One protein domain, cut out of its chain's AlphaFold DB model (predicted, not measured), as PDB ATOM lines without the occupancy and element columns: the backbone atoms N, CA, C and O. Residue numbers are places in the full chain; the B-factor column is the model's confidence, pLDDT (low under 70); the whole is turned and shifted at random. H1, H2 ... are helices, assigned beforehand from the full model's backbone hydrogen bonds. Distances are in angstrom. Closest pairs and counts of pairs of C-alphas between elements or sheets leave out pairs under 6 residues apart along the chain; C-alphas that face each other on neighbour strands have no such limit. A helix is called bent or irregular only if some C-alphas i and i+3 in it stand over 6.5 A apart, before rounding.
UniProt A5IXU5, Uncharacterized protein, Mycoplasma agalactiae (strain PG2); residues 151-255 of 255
ATOM      1  N   PHE A 151     -43.760 -12.630   6.333       60.75
ATOM      2  CA  PHE A 151     -44.756 -13.659   6.016       60.75
ATOM      3  C   PHE A 151     -46.056 -13.099   5.393       60.75
ATOM      4  O   PHE A 151     -47.127 -13.692   5.529       60.75
ATOM      5  N   SER A 152     -46.019 -11.908   4.787       56.25
ATOM      6  CA  SER A 152     -47.225 -11.153   4.404       56.25
ATOM      7  C   SER A 152     -48.024 -11.746   3.236       56.25
ATOM      8  O   SER A 152     -49.211 -11.456   3.131       56.25
ATOM      9  N   SER A 153     -47.409 -12.568   2.384       62.09
ATOM     10  CA  SER A 153     -48.041 -13.198   1.209       62.09
ATOM     11  C   SER A 153     -48.636 -14.586   1.481       62.09
ATOM     12  O   SER A 153     -49.173 -15.217   0.569       62.09
ATOM     13  N   PHE A 154     -48.541 -15.080   2.717       68.62
ATOM     14  CA  PHE A 154     -48.968 -16.429   3.076       68.62
ATOM     15  C   PHE A 154     -50.432 -16.479   3.527       68.62
ATOM     16  O   PHE A 154     -50.950 -15.537   4.130       68.62
ATOM     17  N   ASN A 155     -51.089 -17.618   3.274       73.50
ATOM     18  CA  ASN A 155     -52.401 -17.920   3.853       73.50
ATOM     19  C   ASN A 155     -52.325 -17.773   5.394       73.50
ATOM     20  O   ASN A 155     -51.337 -18.227   5.976       73.50
ATOM     21  N   PRO A 156     -53.334 -17.172   6.059       78.81
ATOM     22  CA  PRO A 156     -53.388 -17.028   7.516       78.81
ATOM     23  C   PRO A 156     -53.009 -18.276   8.327       78.81
ATOM     24  O   PRO A 156     -52.289 -18.155   9.316       78.81
ATOM     25  N   GLU A 157     -53.455 -19.464   7.912       74.56
ATOM     26  CA  GLU A 157     -53.172 -20.723   8.615       74.56
ATOM     27  C   GLU A 157     -51.684 -21.096   8.522       74.56
ATOM     28  O   GLU A 157     -51.023 -21.319   9.536       74.56
ATOM     29  N   PHE A 158     -51.123 -21.044   7.312       75.44
ATOM     30  CA  PHE A 158     -49.700 -21.289   7.072       75.44
ATOM     31  C   PHE A 158     -48.811 -20.238   7.745       75.44
ATOM     32  O   PHE A 158     -47.768 -20.552   8.315       75.44
ATOM     33  N   LYS A 159     -49.249 -18.976   7.741       78.25
ATOM     34  CA  LYS A 159     -48.570 -17.876   8.426       78.25
ATOM     35  C   LYS A 159     -48.508 -18.106   9.934       78.25
ATOM     36  O   LYS A 159     -47.463 -17.856  10.536       78.25
ATOM     37  N   LYS A 160     -49.606 -18.564  10.546       81.62
ATOM     38  CA  LYS A 160     -49.650 -18.894  11.974       81.62
ATOM     39  C   LYS A 160     -48.654 -20.008  12.294       81.62
ATOM     40  O   LYS A 160     -47.813 -19.808  13.165       81.62
ATOM     41  N   TYR A 161     -48.687 -21.096  11.522       78.75
ATOM     42  CA  TYR A 161     -47.727 -22.194  11.645       78.75
ATOM     43  C   TYR A 161     -46.278 -21.691  11.566       78.75
ATOM     44  O   TYR A 161     -45.520 -21.846  12.518       78.75
ATOM     45  N   LEU A 162     -45.912 -20.980  10.493       77.06
ATOM     46  CA  LEU A 162     -44.548 -20.477  10.306       77.06
ATOM     47  C   LEU A 162     -44.091 -19.532  11.419       77.06
ATOM     48  O   LEU A 162     -42.923 -19.551  11.799       77.06
ATOM     49  N   THR A 163     -45.000 -18.717  11.954       80.12
ATOM     50  CA  THR A 163     -44.688 -17.809  13.064       80.12
ATOM     51  C   THR A 163     -44.372 -18.589  14.342       80.12
ATOM     52  O   THR A 163     -43.393 -18.284  15.028       80.12
ATOM     53  N   GLU A 164     -45.167 -19.613  14.655       80.56
ATOM     54  CA  GLU A 164     -44.938 -20.500  15.802       80.56
ATOM     55  C   GLU A 164     -43.627 -21.281  15.637       80.56
ATOM     56  O   GLU A 164     -42.777 -21.260  16.529       80.56
ATOM     57  N   THR A 165     -43.405 -21.864  14.456       79.38
ATOM     58  CA  THR A 165     -42.174 -22.583  14.106       79.38
ATOM     59  C   THR A 165     -40.933 -21.690  14.206       79.38
ATOM     60  O   THR A 165     -39.923 -22.098  14.776       79.38
ATOM     61  N   TYR A 166     -40.992 -20.451  13.708       80.62
ATOM     62  CA  TYR A 166     -39.875 -19.502  13.772       80.62
ATOM     63  C   TYR A 166     -39.574 -19.045  15.206       80.62
ATOM     64  O   TYR A 166     -38.414 -18.905  15.597       80.62
ATOM     65  N   THR A 167     -40.615 -18.832  16.014       82.25
ATOM     66  CA  THR A 167     -40.459 -18.497  17.436       82.25
ATOM     67  C   THR A 167     -39.736 -19.627  18.161       82.25
ATOM     68  O   THR A 167     -38.733 -19.392  18.839       82.25
ATOM     69  N   PHE A 168     -40.178 -20.863  17.938       79.81
ATOM     70  CA  PHE A 168     -39.565 -22.037  18.541       79.81
ATOM     71  C   PHE A 168     -38.130 -22.278  18.047       79.81
ATOM     72  O   PHE A 168     -37.247 -22.580  18.847       79.81
ATOM     73  N   TRP A 169     -37.844 -22.062  16.759       82.88
ATOM     74  CA  TRP A 169     -36.478 -22.139  16.230       82.88
ATOM     75  C   TRP A 169     -35.516 -21.207  16.965       82.88
ATOM     76  O   TRP A 169     -34.398 -21.615  17.271       82.88
ATOM     77  N   ASN A 170     -35.939 -19.983  17.291       81.62
ATOM     78  CA  ASN A 170     -35.105 -19.046  18.044       81.62
ATOM     79  C   ASN A 170     -34.838 -19.526  19.480       81.62
ATOM     80  O   ASN A 170     -33.700 -19.436  19.949       81.62
ATOM     81  N   GLU A 171     -35.852 -20.072  20.160       79.81
ATOM     82  CA  GLU A 171     -35.708 -20.672  21.498       79.81
ATOM     83  C   GLU A 171     -34.723 -21.856  21.465       79.81
ATOM     84  O   GLU A 171     -33.768 -21.924  22.248       79.81
ATOM     85  N   LEU A 172     -34.897 -22.753  20.493       79.69
ATOM     86  CA  LEU A 172     -34.084 -23.952  20.313       79.69
ATOM     87  C   LEU A 172     -32.653 -23.622  19.865       79.69
ATOM     88  O   LEU A 172     -31.700 -24.254  20.315       79.69
ATOM     89  N   LYS A 173     -32.469 -22.593  19.032       80.75
ATOM     90  CA  LYS A 173     -31.158 -22.095  18.590       80.75
ATOM     91  C   LYS A 173     -30.306 -21.656  19.779       80.75
ATOM     92  O   LYS A 173     -29.134 -22.021  19.856       80.75
ATOM     93  N   ALA A 174     -30.882 -20.912  20.723       75.88
ATOM     94  CA  ALA A 174     -30.176 -20.491  21.933       75.88
ATOM     95  C   ALA A 174     -29.726 -21.697  22.777       75.88
ATOM     96  O   ALA A 174     -28.578 -21.753  23.226       75.88
ATOM     97  N   PHE A 175     -30.606 -22.689  22.927       79.56
ATOM     98  CA  PHE A 175     -30.312 -23.950  23.604       79.56
ATOM     99  C   PHE A 175     -29.179 -24.732  22.924       79.56
ATOM    100  O   PHE A 175     -28.190 -25.072  23.573       79.56
ATOM    101  N   VAL A 176     -29.285 -24.960  21.613       78.12
ATOM    102  CA  VAL A 176     -28.298 -25.676  20.789       78.12
ATOM    103  C   VAL A 176     -26.923 -25.028  20.923       78.12
ATOM    104  O   VAL A 176     -25.947 -25.717  21.214       78.12
ATOM    105  N   ILE A 177     -26.842 -23.699  20.809       78.06
ATOM    106  CA  ILE A 177     -25.589 -22.951  20.978       78.06
ATOM    107  C   ILE A 177     -24.994 -23.180  22.371       78.06
ATOM    108  O   ILE A 177     -23.782 -23.366  22.500       78.06
ATOM    109  N   ALA A 178     -25.815 -23.159  23.419       75.00
ATOM    110  CA  ALA A 178     -25.338 -23.328  24.784       75.00
ATOM    111  C   ALA A 178     -24.850 -24.758  25.067       75.00
ATOM    112  O   ALA A 178     -23.780 -24.930  25.654       75.00
ATOM    113  N   VAL A 179     -25.580 -25.776  24.603       74.56
ATOM    114  CA  VAL A 179     -25.183 -27.187  24.730       74.56
ATOM    115  C   VAL A 179     -23.925 -27.469  23.907       74.56
ATOM    116  O   VAL A 179     -23.002 -28.101  24.407       74.56
ATOM    117  N   SER A 180     -23.810 -26.952  22.681       75.19
ATOM    118  CA  SER A 180     -22.598 -27.129  21.868       75.19
ATOM    119  C   SER A 180     -21.354 -26.481  22.485       75.19
ATOM    120  O   SER A 180     -20.247 -26.985  22.301       75.19
ATOM    121  N   LYS A 181     -21.509 -25.394  23.248       75.88
ATOM    122  CA  LYS A 181     -20.393 -24.725  23.938       75.88
ATOM    123  C   LYS A 181     -19.888 -25.471  25.175       75.88
ATOM    124  O   LYS A 181     -18.752 -25.228  25.576       75.88
ATOM    125  N   SER A 182     -20.682 -26.359  25.777       71.06
ATOM    126  CA  SER A 182     -20.310 -27.030  27.033       71.06
ATOM    127  C   SER A 182     -19.175 -28.051  26.874       71.06
ATOM    128  O   SER A 182     -18.544 -28.401  27.867       71.06
ATOM    129  N   LYS A 183     -18.906 -28.525  25.643       71.50
ATOM    130  CA  LYS A 183     -17.972 -29.626  25.314       71.50
ATOM    131  C   LYS A 183     -18.263 -30.953  26.041       71.50
ATOM    132  O   LYS A 183     -17.465 -31.883  25.950       71.50
ATOM    133  N   ASP A 184     -19.402 -31.059  26.720       75.50
ATOM    134  CA  ASP A 184     -19.830 -32.248  27.449       75.50
ATOM    135  C   ASP A 184     -20.492 -33.244  26.484       75.50
ATOM    136  O   ASP A 184     -21.576 -33.003  25.943       75.50
ATOM    137  N   GLN A 185     -19.817 -34.371  26.249       72.25
ATOM    138  CA  GLN A 185     -20.282 -35.426  25.345       72.25
ATOM    139  C   GLN A 185     -21.557 -36.118  25.842       72.25
ATOM    140  O   GLN A 185     -22.380 -36.541  25.028       72.25
ATOM    141  N   GLU A 186     -21.747 -36.228  27.155       75.81
ATOM    142  CA  GLU A 186     -22.926 -36.862  27.741       75.81
ATOM    143  C   GLU A 186     -24.145 -35.945  27.598       75.81
ATOM    144  O   GLU A 186     -25.224 -36.391  27.201       75.81
ATOM    145  N   LEU A 187     -23.941 -34.639  27.786       74.12
ATOM    146  CA  LEU A 187     -24.943 -33.605  27.528       74.12
ATOM    147  C   LEU A 187     -25.358 -33.568  26.046       74.12
ATOM    148  O   LEU A 187     -26.547 -33.510  25.732       74.12
ATOM    149  N   LEU A 188     -24.389 -33.651  25.126       71.50
ATOM    150  CA  LEU A 188     -24.647 -33.707  23.683       71.50
ATOM    151  C   LEU A 188     -25.457 -34.949  23.298       71.50
ATOM    152  O   LEU A 188     -26.412 -34.844  22.527       71.50
ATOM    153  N   ARG A 189     -25.118 -36.114  23.865       73.38
ATOM    154  CA  ARG A 189     -25.850 -37.363  23.627       73.38
ATOM    155  C   ARG A 189     -27.266 -37.302  24.191       73.38
ATOM    156  O   ARG A 189     -28.206 -37.714  23.516       73.38
ATOM    157  N   LYS A 190     -27.431 -36.752  25.397       78.00
ATOM    158  CA  LYS A 190     -28.734 -36.587  26.051       78.00
ATOM    159  C   LYS A 190     -29.693 -35.753  25.201       78.00
ATOM    160  O   LYS A 190     -30.864 -36.102  25.079       78.00
ATOM    161  N   TYR A 191     -29.195 -34.685  24.584       79.00
ATOM    162  CA  TYR A 191     -30.024 -33.753  23.824       79.00
ATOM    163  C   TYR A 191     -30.006 -33.976  22.310       79.00
ATOM    164  O   TYR A 191     -30.527 -33.138  21.581       79.00
ATOM    165  N   GLN A 192     -29.486 -35.105  21.816       75.06
ATOM    166  CA  GLN A 192     -29.390 -35.395  20.379       75.06
ATOM    167  C   GLN A 192     -30.714 -35.167  19.622       75.06
ATOM    168  O   GLN A 192     -30.714 -34.525  18.575       75.06
ATOM    169  N   LYS A 193     -31.848 -35.595  20.192       72.50
ATOM    170  CA  LYS A 193     -33.183 -35.393  19.598       72.50
ATOM    171  C   LYS A 193     -33.539 -33.914  19.388       72.50
ATOM    172  O   LYS A 193     -34.154 -33.565  18.388       72.50
ATOM    173  N   HIS A 194     -33.106 -33.036  20.294       76.31
ATOM    174  CA  HIS A 194     -33.320 -31.592  20.173       76.31
ATOM    175  C   HIS A 194     -32.496 -31.001  19.020       76.31
ATOM    176  O   HIS A 194     -32.975 -30.122  18.308       76.31
ATOM    177  N   PHE A 195     -31.278 -31.509  18.793       74.75
ATOM    178  CA  PHE A 195     -30.454 -31.107  17.648       74.75
ATOM    179  C   PHE A 195     -31.032 -31.589  16.314       74.75
ATOM    180  O   PHE A 195     -30.986 -30.852  15.331       74.75
ATOM    181  N   GLU A 196     -31.554 -32.815  16.261       75.50
ATOM    182  CA  GLU A 196     -32.205 -33.356  15.061       75.50
ATOM    183  C   GLU A 196     -33.444 -32.540  14.699       75.50
ATOM    184  O   GLU A 196     -33.576 -32.100  13.556       75.50
ATOM    185  N   LEU A 197     -34.284 -32.225  15.686       74.00
ATOM    186  CA  LEU A 197     -35.444 -31.375  15.459       74.00
ATOM    187  C   LEU A 197     -35.055 -29.953  15.038       74.00
ATOM    188  O   LEU A 197     -35.662 -29.399  14.123       74.00
ATOM    189  N   TRP A 198     -34.018 -29.373  15.653       78.62
ATOM    190  CA  TRP A 198     -33.520 -28.055  15.258       78.62
ATOM    191  C   TRP A 198     -33.134 -28.013  13.783       78.62
ATOM    192  O   TRP A 198     -33.493 -27.061  13.098       78.62
ATOM    193  N   LYS A 199     -32.475 -29.060  13.269       77.50
ATOM    194  CA  LYS A 199     -32.115 -29.153  11.848       77.50
ATOM    195  C   LYS A 199     -33.338 -29.207  10.936       77.50
ATOM    196  O   LYS A 199     -33.344 -28.522   9.921       77.50
ATOM    197  N   ILE A 200     -34.357 -29.991  11.295       74.88
ATOM    198  CA  ILE A 200     -35.596 -30.091  10.506       74.88
ATOM    199  C   ILE A 200     -36.281 -28.721  10.439       74.88
ATOM    200  O   ILE A 200     -36.649 -28.252   9.365       74.88
ATOM    201  N   ILE A 201     -36.394 -28.033  11.574       76.56
ATOM    202  CA  ILE A 201     -37.012 -26.704  11.632       76.56
ATOM    203  C   ILE A 201     -36.185 -25.667  10.863       76.56
ATOM    204  O   ILE A 201     -36.741 -24.841  10.141       76.56
ATOM    205  N   ASP A 202     -34.861 -25.710  10.994       78.75
ATOM    206  CA  ASP A 202     -33.954 -24.824  10.269       78.75
ATOM    207  C   ASP A 202     -34.111 -24.994   8.749       78.75
ATOM    208  O   ASP A 202     -34.220 -24.006   8.027       78.75
ATOM    209  N   GLN A 203     -34.246 -26.232   8.267       73.75
ATOM    210  CA  GLN A 203     -34.534 -26.530   6.859       73.75
ATOM    211  C   GLN A 203     -35.884 -25.968   6.407       73.75
ATOM    212  O   GLN A 203     -35.964 -25.354   5.342       73.75
ATOM    213  N   ILE A 204     -36.932 -26.123   7.220       75.50
ATOM    214  CA  ILE A 204     -38.257 -25.553   6.946       75.50
ATOM    215  C   ILE A 204     -38.145 -24.033   6.780       75.50
ATOM    216  O   ILE A 204     -38.583 -23.489   5.765       75.50
ATOM    217  N   ILE A 205     -37.487 -23.345   7.714       75.81
ATOM    218  CA  ILE A 205     -37.316 -21.886   7.663       75.81
ATOM    219  C   ILE A 205     -36.484 -21.467   6.446       75.81
ATOM    220  O   ILE A 205     -36.856 -20.521   5.745       75.81
ATOM    221  N   GLN A 206     -35.390 -22.172   6.152       74.56
ATOM    222  CA  GLN A 206     -34.560 -21.896   4.980       74.56
ATOM    223  C   GLN A 206     -35.334 -22.096   3.672       74.56
ATOM    224  O   GLN A 206     -35.250 -21.245   2.790       74.56
ATOM    225  N   SER A 207     -36.131 -23.161   3.555       70.69
ATOM    226  CA  SER A 207     -36.923 -23.447   2.350       70.69
ATOM    227  C   SER A 207     -37.932 -22.334   2.046       70.69
ATOM    228  O   SER A 207     -38.048 -21.887   0.905       70.69
ATOM    229  N   VAL A 208     -38.585 -21.809   3.086       70.62
ATOM    230  CA  VAL A 208     -39.549 -20.705   2.985       70.62
ATOM    231  C   VAL A 208     -38.851 -19.392   2.649       70.62
ATOM    232  O   VAL A 208     -39.386 -18.588   1.893       70.62
ATOM    233  N   THR A 209     -37.651 -19.171   3.188       68.81
ATOM    234  CA  THR A 209     -36.894 -17.930   2.970       68.81
ATOM    235  C   THR A 209     -36.269 -17.879   1.574       68.81
ATOM    236  O   THR A 209     -36.252 -16.823   0.946       68.81
ATOM    237  N   LEU A 210     -35.757 -19.007   1.074       67.75
ATOM    238  CA  LEU A 210     -35.036 -19.085  -0.201       67.75
ATOM    239  C   LEU A 210     -35.965 -19.208  -1.412       67.75
ATOM    240  O   LEU A 210     -35.621 -18.721  -2.487       67.75
ATOM    241  N   ASN A 211     -37.124 -19.853  -1.262       66.12
ATOM    242  CA  ASN A 211     -38.058 -20.056  -2.367       66.12
ATOM    243  C   ASN A 211     -39.527 -19.928  -1.920       66.12
ATOM    244  O   ASN A 211     -40.273 -20.910  -1.962       66.12
ATOM    245  N   PRO A 212     -39.974 -18.727  -1.507       66.25
ATOM    246  CA  PRO A 212     -41.311 -18.535  -0.947       66.25
ATOM    247  C   PRO A 212     -42.448 -18.808  -1.942       66.25
ATOM    248  O   PRO A 212     -43.527 -19.194  -1.513       66.25
ATOM    249  N   ASN A 213     -42.213 -18.632  -3.251       65.81
ATOM    250  CA  ASN A 213     -43.268 -18.612  -4.279       65.81
ATOM    251  C   ASN A 213     -43.063 -19.634  -5.422       65.81
ATOM    252  O   ASN A 213     -43.703 -19.531  -6.469       65.81
ATOM    253  N   GLY A 214     -42.139 -20.590  -5.281       63.59
ATOM    254  CA  GLY A 214     -41.917 -21.644  -6.277       63.59
ATOM    255  C   GLY A 214     -43.057 -22.669  -6.342       63.59
ATOM    256  O   GLY A 214     -43.785 -22.858  -5.370       63.59
ATOM    257  N   LYS A 215     -43.189 -23.389  -7.466       58.16
ATOM    258  CA  LYS A 215     -44.142 -24.515  -7.586       58.16
ATOM    259  C   LYS A 215     -43.870 -25.639  -6.581       58.16
ATOM    260  O   LYS A 215     -44.810 -26.261  -6.112       58.16
ATOM    261  N   ASP A 216     -42.607 -25.818  -6.210       62.88
ATOM    262  CA  ASP A 216     -42.179 -26.767  -5.178       62.88
ATOM    263  C   ASP A 216     -41.998 -26.089  -3.809       62.88
ATOM    264  O   ASP A 216     -41.396 -26.662  -2.904       62.88
ATOM    265  N   SER A 217     -42.477 -24.847  -3.648       66.88
ATOM    266  CA  SER A 217     -42.356 -24.120  -2.384       66.88
ATOM    267  C   SER A 217     -43.130 -24.810  -1.273       66.88
ATOM    268  O   SER A 217     -44.182 -25.415  -1.491       66.88
ATOM    269  N   LEU A 218     -42.643 -24.630  -0.047       68.44
ATOM    270  CA  LEU A 218     -43.327 -25.114   1.146       68.44
ATOM    271  C   LEU A 218     -44.767 -24.586   1.239       68.44
ATOM    272  O   LEU A 218     -45.647 -25.281   1.732       68.44
ATOM    273  N   GLN A 219     -45.014 -23.371   0.738       69.06
ATOM    274  CA  GLN A 219     -46.351 -22.783   0.684       69.06
ATOM    275  C   GLN A 219     -47.291 -23.569  -0.234       69.06
ATOM    276  O   GLN A 219     -48.455 -23.769   0.112       69.06
ATOM    277  N   GLU A 220     -46.814 -23.984  -1.409       69.25
ATOM    278  CA  GLU A 220     -47.623 -24.761  -2.347       69.25
ATOM    279  C   GLU A 220     -47.880 -26.168  -1.798       69.25
ATOM    280  O   GLU A 220     -49.012 -26.646  -1.834       69.25
ATOM    281  N   GLN A 221     -46.861 -26.781  -1.188       68.56
ATOM    282  CA  GLN A 221     -46.973 -28.089  -0.540       68.56
ATOM    283  C   GLN A 221     -47.875 -28.057   0.702       68.56
ATOM    284  O   GLN A 221     -48.585 -29.020   0.959       68.56
ATOM    285  N   PHE A 222     -47.956 -26.936   1.427       72.38
ATOM    286  CA  PHE A 222     -48.887 -26.775   2.553       72.38
ATOM    287  C   PHE A 222     -50.365 -26.899   2.150       72.38
ATOM    288  O   PHE A 222     -51.227 -27.067   3.005       72.38
ATOM    289  N   LYS A 223     -50.708 -26.795   0.862       73.94
ATOM    290  CA  LYS A 223     -52.091 -27.020   0.415       73.94
ATOM    291  C   LYS A 223     -52.490 -28.493   0.489       73.94
ATOM    292  O   LYS A 223     -53.681 -28.790   0.565       73.94
ATOM    293  N   ASP A 224     -51.514 -29.395   0.462       80.25
ATOM    294  CA  ASP A 224     -51.735 -30.823   0.602       80.25
ATOM    295  C   ASP A 224     -52.101 -31.189   2.053       80.25
ATOM    296  O   ASP A 224     -51.533 -30.681   3.024       80.25
ATOM    297  N   SER A 225     -53.101 -32.060   2.213       74.06
ATOM    298  CA  SER A 225     -53.635 -32.392   3.538       74.06
ATOM    299  C   SER A 225     -52.657 -33.209   4.368       74.06
ATOM    300  O   SER A 225     -52.542 -32.967   5.566       74.06
ATOM    301  N   GLU A 226     -51.933 -34.130   3.736       74.88
ATOM    302  CA  GLU A 226     -50.936 -34.952   4.414       74.88
ATOM    303  C   GLU A 226     -49.805 -34.064   4.941       74.88
ATOM    304  O   GLU A 226     -49.436 -34.151   6.111       74.88
ATOM    305  N   THR A 227     -49.324 -33.127   4.126       70.62
ATOM    306  CA  THR A 227     -48.295 -32.159   4.523       70.62
ATOM    307  C   THR A 227     -48.731 -31.299   5.714       70.62
ATOM    308  O   THR A 227     -47.946 -31.088   6.641       70.62
ATOM    309  N   ARG A 228     -49.987 -30.832   5.747       74.12
ATOM    310  CA  ARG A 228     -50.517 -30.087   6.907       74.12
ATOM    311  C   ARG A 228     -50.547 -30.927   8.173       74.12
ATOM    312  O   ARG A 228     -50.136 -30.428   9.217       74.12
ATOM    313  N   ASP A 229     -50.982 -32.180   8.089       73.88
ATOM    314  CA  ASP A 229     -51.041 -33.073   9.249       73.88
ATOM    315  C   ASP A 229     -49.637 -33.361   9.797       73.88
ATOM    316  O   ASP A 229     -49.412 -33.333  11.009       73.88
ATOM    317  N   HIS A 230     -48.659 -33.557   8.913       70.38
ATOM    318  CA  HIS A 230     -47.256 -33.739   9.281       70.38
ATOM    319  C   HIS A 230     -46.675 -32.512   9.980       70.38
ATOM    320  O   HIS A 230     -46.020 -32.638  11.017       70.38
ATOM    321  N   LEU A 231     -46.958 -31.319   9.459       72.19
ATOM    322  CA  LEU A 231     -46.540 -30.071  10.086       72.19
ATOM    323  C   LEU A 231     -47.226 -29.856  11.425       72.19
ATOM    324  O   LEU A 231     -46.561 -29.480  12.382       72.19
ATOM    325  N   HIS A 232     -48.519 -30.149  11.530       72.38
ATOM    326  CA  HIS A 232     -49.249 -30.046  12.785       72.38
ATOM    327  C   HIS A 232     -48.724 -31.040  13.833       72.38
ATOM    328  O   HIS A 232     -48.668 -30.707  15.014       72.38
ATOM    329  N   ASN A 233     -48.304 -32.240  13.430       73.81
ATOM    330  CA  ASN A 233     -47.678 -33.208  14.330       73.81
ATOM    331  C   ASN A 233     -46.269 -32.771  14.765       73.81
ATOM    332  O   ASN A 233     -45.906 -32.957  15.925       73.81
ATOM    333  N   LEU A 234     -45.490 -32.141  13.877       72.12
ATOM    334  CA  LEU A 234     -44.214 -31.512  14.241       72.12
ATOM    335  C   LEU A 234     -44.442 -30.383  15.259       72.12
ATOM    336  O   LEU A 234     -43.808 -30.345  16.313       72.12
ATOM    337  N   ASN A 235     -45.450 -29.553  14.993       70.69
ATOM    338  CA  ASN A 235     -46.070 -28.606  15.914       70.69
ATOM    339  C   ASN A 235     -46.899 -29.322  17.001       70.69
ATOM    340  O   ASN A 235     -47.905 -28.807  17.456       70.69
ATOM    341  N   LYS A 236     -46.548 -30.529  17.429       73.12
ATOM    342  CA  LYS A 236     -47.054 -31.130  18.670       73.12
ATOM    343  C   LYS A 236     -45.890 -31.688  19.472       73.12
ATOM    344  O   LYS A 236     -45.728 -31.324  20.633       73.12
ATOM    345  N   SER A 237     -44.982 -32.369  18.775       69.69
ATOM    346  CA  SER A 237     -43.646 -32.703  19.272       69.69
ATOM    347  C   SER A 237     -42.889 -31.476  19.804       69.69
ATOM    348  O   SER A 237     -42.102 -31.600  20.735       69.69
ATOM    349  N   TYR A 238     -43.135 -30.289  19.234       72.88
ATOM    350  CA  TYR A 238     -42.593 -29.002  19.686       72.88
ATOM    351  C   TYR A 238     -42.923 -28.630  21.152       72.88
ATOM    352  O   TYR A 238     -42.019 -28.259  21.889       72.88
ATOM    353  N   GLU A 239     -44.175 -28.746  21.602       70.06
ATOM    354  CA  GLU A 239     -44.689 -28.266  22.884       70.06
ATOM    355  C   GLU A 239     -44.196 -29.215  23.972       70.06
ATOM    356  O   GLU A 239     -43.804 -28.767  25.049       70.06
ATOM    357  N   ASP A 240     -44.109 -30.509  23.653       72.25
ATOM    358  CA  ASP A 240     -43.634 -31.543  24.570       72.25
ATOM    359  C   ASP A 240     -42.178 -31.315  25.006       72.25
ATOM    360  O   ASP A 240     -41.813 -31.599  26.148       72.25
ATOM    361  N   ILE A 241     -41.340 -30.751  24.131       74.44
ATOM    362  CA  ILE A 241     -39.935 -30.441  24.444       74.44
ATOM    363  C   ILE A 241     -39.709 -28.974  24.825       74.44
ATOM    364  O   ILE A 241     -38.674 -28.628  25.402       74.44
ATOM    365  N   ARG A 242     -40.655 -28.079  24.518       76.62
ATOM    366  CA  ARG A 242     -40.510 -26.635  24.731       76.62
ATOM    367  C   ARG A 242     -40.332 -26.287  26.201       76.62
ATOM    368  O   ARG A 242     -39.545 -25.398  26.529       76.62
ATOM    369  N   SER A 243     -41.010 -26.999  27.100       77.88
ATOM    370  CA  SER A 243     -40.816 -26.840  28.544       77.88
ATOM    371  C   SER A 243     -39.396 -27.209  28.981       77.88
ATOM    372  O   SER A 243     -38.788 -26.468  29.751       77.88
ATOM    373  N   GLU A 244     -38.829 -28.298  28.448       75.94
ATOM    374  CA  GLU A 244     -37.466 -28.745  28.769       75.94
ATOM    375  C   GLU A 244     -36.414 -27.739  28.275       75.94
ATOM    376  O   GLU A 244     -35.516 -27.344  29.029       75.94
ATOM    377  N   VAL A 245     -36.572 -27.256  27.040       76.06
ATOM    378  CA  VAL A 245     -35.721 -26.217  26.440       76.06
ATOM    379  C   VAL A 245     -35.775 -24.929  27.262       76.06
ATOM    380  O   VAL A 245     -34.731 -24.392  27.643       76.06
ATOM    381  N   ASN A 246     -36.976 -24.450  27.593       76.75
ATOM    382  CA  ASN A 246     -37.160 -23.217  28.356       76.75
ATOM    383  C   ASN A 246     -36.584 -23.311  29.772       76.75
ATOM    384  O   ASN A 246     -35.960 -22.360  30.250       76.75
ATOM    385  N   ASP A 247     -36.739 -24.450  30.441       79.56
ATOM    386  CA  ASP A 247     -36.155 -24.668  31.763       79.56
ATOM    387  C   ASP A 247     -34.627 -24.715  31.718       79.56
ATOM    388  O   ASP A 247     -33.963 -24.183  32.614       79.56
ATOM    389  N   PHE A 248     -34.045 -25.297  30.669       75.00
ATOM    390  CA  PHE A 248     -32.598 -25.304  30.473       75.00
ATOM    391  C   PHE A 248     -32.048 -23.899  30.199       75.00
ATOM    392  O   PHE A 248     -31.096 -23.472  30.857       75.00
ATOM    393  N   VAL A 249     -32.679 -23.143  29.297       70.62
ATOM    394  CA  VAL A 249     -32.297 -21.752  28.996       70.62
ATOM    395  C   VAL A 249     -32.415 -20.869  30.245       70.62
ATOM    396  O   VAL A 249     -31.500 -20.103  30.548       70.62
ATOM    397  N   LYS A 250     -33.476 -21.025  31.052       77.31
ATOM    398  CA  LYS A 250     -33.613 -20.327  32.345       77.31
ATOM    399  C   LYS A 250     -32.499 -20.683  33.329       77.31
ATOM    400  O   LYS A 250     -32.027 -19.802  34.044       77.31
ATOM    401  N   LYS A 251     -32.086 -21.953  33.402       76.69
ATOM    402  CA  LYS A 251     -30.976 -22.391  34.269       76.69
ATOM    403  C   LYS A 251     -29.638 -21.803  33.829       76.69
ATOM    404  O   LYS A 251     -28.824 -21.481  34.687       76.69
ATOM    405  N   LEU A 252     -29.425 -21.644  32.524       67.06
ATOM    406  CA  LEU A 252     -28.226 -21.010  31.980       67.06
ATOM    407  C   LEU A 252     -28.170 -19.511  32.278       67.06
ATOM    408  O   LEU A 252     -27.125 -19.030  32.689       67.06
ATOM    409  N   ASN A 253     -29.290 -18.798  32.142       64.06
ATOM    410  CA  ASN A 253     -29.357 -17.347  32.365       64.06
ATOM    411  C   ASN A 253     -29.373 -16.936  33.851       64.06
ATOM    412  O   ASN A 253     -29.356 -15.747  34.157       64.06
ATOM    413  N   LYS A 254     -29.466 -17.898  34.778       60.41
ATOM    414  CA  LYS A 254     -29.385 -17.666  36.232       60.41
ATOM    415  C   LYS A 254     -27.963 -17.806  36.799       60.41
ATOM    416  O   LYS A 254     -27.797 -17.632  38.004       60.41
ATOM    417  N   LYS A 255     -26.977 -18.162  35.972       46.22
ATOM    418  CA  LYS A 255     -25.549 -18.176  36.318       46.22
ATOM    419  C   LYS A 255     -24.863 -16.935  35.770       46.22
ATOM    420  O   LYS A 255     -23.906 -16.497  36.438       46.22
TER     421      LYS A 255
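Overview. This is residues 151 to 255 of the 255 residues of an uncharacterized protein of Mycoplasma agalactiae (strain PG2) (UniProt A5IXU5). Three long helices make an elongated, crossed arrangement: H1 is the spine along the long axis, and H3 and the bent helix H5 each pack on it at a steep tilt, while H3 and H5 do not pack on each other, H3 being near the arm H5a and apart from the arm H5b. The short helix H2 turns the chain from H1 back into H3 at one end, where residues 181 to 186 stick out, and the four-residue H4 joins H3 to H5 at the other end. The printed part has 105 residues with five named helices, H1 to H5 in order, and no named strand; its class is all helix. It is only just compact, close to loose, with a radius of gyration of the C-alphas of 15.3 A and spans of 45 by 24 by 21 A.

Arrangement. H1, residues 156 to 181, is the hub, touching three other helices. H2, residues 185 to 190, and H1 only just touch, with 3 pairs of C-alphas within 8 A, and only at the corner by their tight link; the closest C-alphas are those of Val 179 and Leu 188, 6.6 A apart. H3, residues 192 to 210, touches H1 at a steep tilt of 48 degrees, opposite ways, closest at the C-alphas of Trp 169 and Ile 201, 6.5 A. H2 and H3 meet only through their link. H4, residues 218 to 221, touches residues 204 to 208 of H3, closest at the C-alphas of Val 208 and Leu 218, 6.1 A. H5, residues 225 to 252, was assigned as one helix by its hydrogen bonds but is bent: C-alphas 240 and 243 are 6.8 A apart, and its arms, H5a of residues 225 to 240 and H5b of residues 243 to 252, stand at a steep tilt of 44 degrees. H5a only just touches H1, with 3 pairs of C-alphas within 8 A, the closest being Thr 165 and Asn 235 at 7.4 A. H5b touches residues 171 to 175 of H1, closest at the C-alphas of Phe 175 and Val 249, 6.2 A, at a steep tilt of 42 degrees, the same way. H3 and H5a are near each other, while H3 and H5b are apart. Every O i to N i+4 pair is within hydrogen-bond range in H1, H2, H3 and H5b, and 10 of 12 are in H5a; H4 is too short for such a pair.

Along the chain. H1 begins at C-alpha 156, (-53.388, -17.028, 7.516), and is 37.7 A long. H3 measures 26.9 A, H5a 23.3 A and H5b 14.3 A. H5b ends at C-alpha 252, (-28.226, -21.010, 31.980).

Size, cuts and confidence. The C-alphas farthest apart are those of Lys 215 and Lys 255, 48.1 A. The printed part has no cut, and no link is long. The mean pLDDT of the printed part is 73.4; residues 151 to 154, 209 to 221, 237 and 252 to 255 are under 70.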